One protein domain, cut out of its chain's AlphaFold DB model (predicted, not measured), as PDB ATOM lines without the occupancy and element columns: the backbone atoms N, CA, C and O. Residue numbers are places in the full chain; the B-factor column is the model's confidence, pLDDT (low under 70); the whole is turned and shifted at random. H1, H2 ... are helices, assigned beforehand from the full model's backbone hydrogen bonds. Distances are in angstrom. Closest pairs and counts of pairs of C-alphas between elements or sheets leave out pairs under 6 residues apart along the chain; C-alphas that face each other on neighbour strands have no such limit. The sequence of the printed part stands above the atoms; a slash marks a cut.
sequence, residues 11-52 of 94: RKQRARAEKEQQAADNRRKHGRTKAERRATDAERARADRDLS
ATOM      1  N   ARG A  11     -18.230  -7.972  11.061       91.75
ATOM      2  CA  ARG A  11     -18.748  -7.912   9.681       91.75
ATOM      3  C   ARG A  11     -18.557  -9.231   8.932       91.75
ATOM      4  O   ARG A  11     -19.475  -9.704   8.272       91.75
ATOM      5  N   LYS A  12     -17.388  -9.864   9.066       93.44
ATOM      6  CA  LYS A  12     -17.099 -11.160   8.431       93.44
ATOM      7  C   LYS A  12     -17.997 -12.276   8.963       93.44
ATOM      8  O   LYS A  12     -18.419 -13.128   8.187       93.44
ATOM      9  N   GLN A  13     -18.270 -12.292  10.266       90.19
ATOM     10  CA  GLN A  13     -19.188 -13.261  10.864       90.19
ATOM     11  C   GLN A  13     -20.611 -13.062  10.346       90.19
ATOM     12  O   GLN A  13     -21.227 -14.029   9.907       90.19
ATOM     13  N   ARG A  14     -21.085 -11.813  10.280       87.69
ATOM     14  CA  ARG A  14     -22.391 -11.488   9.694       87.69
ATOM     15  C   ARG A  14     -22.505 -11.948   8.236       87.69
ATOM     16  O   ARG A  14     -23.442 -12.662   7.901       87.69
ATOM     17  N   ALA A  15     -21.504 -11.655   7.406       91.50
ATOM     18  CA  ALA A  15     -21.481 -12.099   6.010       91.50
ATOM     19  C   ALA A  15     -21.464 -13.635   5.861       91.50
ATOM     20  O   ALA A  15     -21.989 -14.182   4.893       91.50
ATOM     21  N   ARG A  16     -20.848 -14.361   6.805       90.06
ATOM     22  CA  ARG A  16     -20.890 -15.833   6.829       90.06
ATOM     23  C   ARG A  16     -22.281 -16.350   7.191       90.06
ATOM     24  O   ARG A  16     -22.761 -17.250   6.510       90.06
ATOM     25  N   ALA A  17     -22.923 -15.758   8.196       89.88
ATOM     26  CA  ALA A  17     -24.279 -16.118   8.601       89.88
ATOM     27  C   ALA A  17     -25.294 -15.877   7.469       89.88
ATOM     28  O   ALA A  17     -26.108 -16.746   7.175       89.88
ATOM     29  N   GLU A  18     -25.190 -14.747   6.764       86.06
ATOM     30  CA  GLU A  18     -26.039 -14.433   5.604       86.06
ATOM     31  C   GLU A  18     -25.869 -15.470   4.476       86.06
ATOM     32  O   GLU A  18     -26.851 -15.964   3.922       86.06
ATOM     33  N   LYS A  19     -24.628 -15.892   4.188       86.19
ATOM     34  CA  LYS A  19     -24.354 -16.962   3.211       86.19
ATOM     35  C   LYS A  19     -24.933 -18.312   3.631       86.19
ATOM     36  O   LYS A  19     -25.416 -19.061   2.781       86.19
ATOM     37  N   GLU A  20     -24.884 -18.637   4.917       84.62
ATOM     38  CA  GLU A  20     -25.437 -19.884   5.443       84.62
ATOM     39  C   GLU A  20     -26.970 -19.900   5.383       84.62
ATOM     40  O   GLU A  20     -27.558 -20.901   4.961       84.62
ATOM     41  N   GLN A  21     -27.609 -18.770   5.690       85.75
ATOM     42  CA  GLN A  21     -29.050 -18.569   5.529       85.75
ATOM     43  C   GLN A  21     -29.468 -18.778   4.067       85.75
ATOM     44  O   GLN A  21     -30.348 -19.590   3.777       85.75
ATOM     45  N   GLN A  22     -28.760 -18.133   3.135       81.31
ATOM     46  CA  GLN A  22     -28.994 -18.286   1.700       81.31
ATOM     47  C   GLN A  22     -28.822 -19.747   1.254       81.31
ATOM     48  O   GLN A  22     -29.606 -20.260   0.457       81.31
ATOM     49  N   ALA A  23     -27.812 -20.448   1.777       81.00
ATOM     50  CA  ALA A  23     -27.593 -21.861   1.488       81.00
ATOM     51  C   ALA A  23     -28.715 -22.751   2.051       81.00
ATOM     52  O   ALA A  23     -29.110 -23.721   1.402       81.00
ATOM     53  N   ALA A  24     -29.249 -22.444   3.235       82.69
ATOM     54  CA  ALA A  24     -30.415 -23.127   3.790       82.69
ATOM     55  C   ALA A  24     -31.669 -22.895   2.935       82.69
ATOM     56  O   ALA A  24     -32.379 -23.849   2.620       82.69
ATOM     57  N   ASP A  25     -31.901 -21.666   2.480       78.44
ATOM     58  CA  ASP A  25     -33.034 -21.344   1.613       78.44
ATOM     59  C   ASP A  25     -32.907 -21.994   0.238       78.44
ATOM     60  O   ASP A  25     -33.881 -22.534  -0.277       78.44
ATOM     61  N   ASN A  26     -31.701 -22.048  -0.327       80.19
ATOM     62  CA  ASN A  26     -31.443 -22.767  -1.570       80.19
ATOM     63  C   ASN A  26     -31.663 -24.281  -1.408       80.19
ATOM     64  O   ASN A  26     -32.232 -24.906  -2.303       80.19
ATOM     65  N   ARG A  27     -31.280 -24.870  -0.262       79.56
ATOM     66  CA  ARG A  27     -31.591 -26.273   0.071       79.56
ATOM     67  C   ARG A  27     -33.099 -26.511   0.156       79.56
ATOM     68  O   ARG A  27     -33.574 -27.491  -0.402       79.56
ATOM     69  N   ARG A  28     -33.858 -25.608   0.786       77.69
ATOM     70  CA  ARG A  28     -35.328 -25.703   0.871       77.69
ATOM     71  C   ARG A  28     -36.009 -25.536  -0.488       77.69
ATOM     72  O   ARG A  28     -36.898 -26.310  -0.813       77.69
ATOM     73  N   LYS A  29     -35.597 -24.537  -1.275       72.38
ATOM     74  CA  LYS A  29     -36.216 -24.192  -2.567       72.38
ATOM     75  C   LYS A  29     -35.938 -25.223  -3.651       72.38
ATOM     76  O   LYS A  29     -36.811 -25.498  -4.464       72.38
ATOM     77  N   HIS A  30     -34.721 -25.758  -3.690       75.06
ATOM     78  CA  HIS A  30     -34.283 -26.602  -4.799       75.06
ATOM     79  C   HIS A  30     -34.070 -28.063  -4.404       75.06
ATOM     80  O   HIS A  30     -33.874 -28.892  -5.289       75.06
ATOM     81  N   GLY A  31     -34.088 -28.399  -3.109       71.50
ATOM     82  CA  GLY A  31     -33.909 -29.760  -2.580       71.50
ATOM     83  C   GLY A  31     -32.508 -30.349  -2.782       71.50
ATOM     84  O   GLY A  31     -32.082 -31.205  -2.015       71.50
ATOM     85  N   ARG A  32     -31.779 -29.876  -3.797       70.31
ATOM     86  CA  ARG A  32     -30.414 -30.245  -4.161       70.31
ATOM     87  C   ARG A  32     -29.620 -28.990  -4.465       70.31
ATOM     88  O   ARG A  32     -30.094 -28.068  -5.136       70.31
ATOM     89  N   THR A  33     -28.390 -28.952  -3.991       73.69
ATOM     90  CA  THR A  33     -27.467 -27.863  -4.294       73.69
ATOM     91  C   THR A  33     -26.985 -27.955  -5.745       73.69
ATOM     92  O   THR A  33     -26.995 -29.014  -6.377       73.69
ATOM     93  N   LYS A  34     -26.498 -26.837  -6.294       71.38
ATOM     94  CA  LYS A  34     -25.877 -26.814  -7.631       71.38
ATOM     95  C   LYS A  34     -24.689 -27.785  -7.734       71.38
ATOM     96  O   LYS A  34     -24.440 -28.317  -8.811       71.38
ATOM     97  N   ALA A  35     -23.970 -28.009  -6.632       72.69
ATOM     98  CA  ALA A  35     -22.859 -28.954  -6.567       72.69
ATOM     99  C   ALA A  35     -23.343 -30.409  -6.691       72.69
ATOM    100  O   ALA A  35     -22.804 -31.158  -7.499       72.69
ATOM    101  N   GLU A  36     -24.404 -30.776  -5.971       69.75
ATOM    102  CA  GLU A  36     -25.010 -32.114  -6.031       69.75
ATOM    103  C   GLU A  36     -25.636 -32.407  -7.398       69.75
ATOM    104  O   GLU A  36     -25.478 -33.509  -7.924       69.75
ATOM    105  N   ARG A  37     -26.293 -31.412  -8.015       75.62
ATOM    106  CA  ARG A  37     -26.769 -31.519  -9.405       75.62
ATOM    107  C   ARG A  37     -25.620 -31.847 -10.354       75.62
ATOM    108  O   ARG A  37     -25.666 -32.862 -11.032       75.62
ATOM    109  N   ARG A  38     -24.546 -31.052 -10.317       75.94
ATOM    110  CA  ARG A  38     -23.363 -31.259 -11.167       75.94
ATOM    111  C   ARG A  38     -22.696 -32.614 -10.950       75.94
ATOM    112  O   ARG A  38     -22.240 -33.210 -11.919       75.94
ATOM    113  N   ALA A  39     -22.623 -33.083  -9.706       75.62
ATOM    114  CA  ALA A  39     -22.092 -34.407  -9.399       75.62
ATOM    115  C   ALA A  39     -22.965 -35.506 -10.025       75.62
ATOM    116  O   ALA A  39     -22.449 -36.353 -10.747       75.62
ATOM    117  N   THR A  40     -24.286 -35.413  -9.854       73.69
ATOM    118  CA  THR A  40     -25.250 -36.354 -10.449       73.69
ATOM    119  C   THR A  40     -25.175 -36.347 -11.980       73.69
ATOM    120  O   THR A  40     -25.188 -37.402 -12.608       73.69
ATOM    121  N   ASP A  41     -25.069 -35.174 -12.603       73.81
ATOM    122  CA  ASP A  41     -24.978 -35.049 -14.061       73.81
ATOM    123  C   ASP A  41     -23.655 -35.619 -14.591       73.81
ATOM    124  O   ASP A  41     -23.630 -36.297 -15.617       73.81
ATOM    125  N   ALA A  42     -22.551 -35.413 -13.864       78.06
ATOM    126  CA  ALA A  42     -21.261 -36.005 -14.200       78.06
ATOM    127  C   ALA A  42     -21.267 -37.536 -14.056       78.06
ATOM    128  O   ALA A  42     -20.653 -38.228 -14.869       78.06
ATOM    129  N   GLU A  43     -21.957 -38.069 -13.047       77.31
ATOM    130  CA  GLU A  43     -22.160 -39.510 -12.866       77.31
ATOM    131  C   GLU A  43     -23.014 -40.103 -13.988       77.31
ATOM    132  O   GLU A  43     -22.622 -41.111 -14.575       77.31
ATOM    133  N   ARG A  44     -24.113 -39.440 -14.366       75.75
ATOM    134  CA  ARG A  44     -24.942 -39.830 -15.519       75.75
ATOM    135  C   ARG A  44     -24.138 -39.834 -16.815       75.75
ATOM    136  O   ARG A  44     -24.108 -40.844 -17.501       75.75
ATOM    137  N   ALA A  45     -23.373 -38.778 -17.086       76.75
ATOM    138  CA  ALA A  45     -22.527 -38.701 -18.277       76.75
ATOM    139  C   ALA A  45     -21.398 -39.754 -18.299       76.75
ATOM    140  O   ALA A  45     -20.881 -40.102 -19.362       76.75
ATOM    141  N   ARG A  46     -20.953 -40.250 -17.138       76.50
ATOM    142  CA  ARG A  46     -20.036 -41.401 -17.062       76.50
ATOM    143  C   ARG A  46     -20.778 -42.698 -17.364       76.50
ATOM    144  O   ARG A  46     -20.329 -43.437 -18.231       76.50
ATOM    145  N   ALA A  47     -21.928 -42.917 -16.731       76.62
ATOM    146  CA  ALA A  47     -22.763 -44.087 -16.970       76.62
ATOM    147  C   ALA A  47     -23.190 -44.200 -18.446       76.62
ATOM    148  O   ALA A  47     -23.062 -45.269 -19.031       76.62
ATOM    149  N   ASP A  48     -23.592 -43.102 -19.084       73.75
ATOM    150  CA  ASP A  48     -23.971 -43.070 -20.502       73.75
ATOM    151  C   ASP A  48     -22.790 -43.416 -21.424       73.75
ATOM    152  O   ASP A  48     -22.940 -44.138 -22.416       73.75
ATOM    153  N   ARG A  49     -21.578 -42.957 -21.086       71.44
ATOM    154  CA  ARG A  49     -20.358 -43.329 -21.820       71.44
ATOM    155  C   ARG A  49     -20.014 -44.803 -21.636       71.44
ATOM    156  O   ARG A  49     -19.703 -45.481 -22.611       71.44
ATOM    157  N   ASP A  50     -20.143 -45.318 -20.421       73.44
ATOM    158  CA  ASP A  50     -19.897 -46.730 -20.133       73.44
ATOM    159  C   ASP A  50     -20.921 -47.638 -20.829       73.44
ATOM    160  O   ASP A  50     -20.564 -48.698 -21.342       73.44
ATOM    161  N   LEU A  51     -22.191 -47.228 -20.879       74.19
ATOM    162  CA  LEU A  51     -23.266 -47.954 -21.557       74.19
ATOM    163  C   LEU A  51     -23.121 -47.904 -23.080       74.19
ATOM    164  O   LEU A  51     -23.302 -48.925 -23.741       74.19
ATOM    165  N   SER A  52     -22.753 -46.751 -23.644       69.75
ATOM    166  CA  SER A  52     -22.524 -46.621 -25.090       69.75
ATOM    167  C   SER A  52     -21.306 -47.419 -25.564       69.75
ATOM    168  O   SER A  52     -21.386 -48.055 -26.612       69.75
TER     169      SER A  52
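What this domain is: This is residues 11 to 52 of the 94 residues of an uncharacterized protein of Caenispirillum salinarum AK4 (UniProt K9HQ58). Two long helices, H1 and then H2, make the two arms of a wide, open V, with residues 31 to 33 at its corner and nothing packed between the arms. The printed part has 42 residues with two named helices, no named strand, and is all helix. It is extended, with a radius of gyration of the C-alphas of 15.7 A and spans of 52 by 20 by 5 A.

How they stand to each other: Start with the longest helix, H1, residues 11 to 30; a tight link of 3 residues leads to H2, residues 34 to 52. The two helices are apart, with no C-alpha of the one within 8 A of the other. Residues 11 to 22, 27 to 32 and 35 to 52 stand free. In H1 and H2 every O i to N i+4 pair is within hydrogen-bond range.

Where its parts are: Find C-alpha 11 at (-18.748, -7.912, 9.681); from there H1 runs 28.3 A to C-alpha 30 at (-34.283, -26.602, -4.799). H2 runs 26.6 A from Lys 34 to C-alpha 52 at (-22.524, -46.621, -25.090).

The domain as a whole: Look to the C-alphas of Arg 11 and Ser 52 for the two farthest apart, 52.2 A. The printed part has no cut. Its mean pLDDT is 78.9, and residues 36 and 52 are under 70.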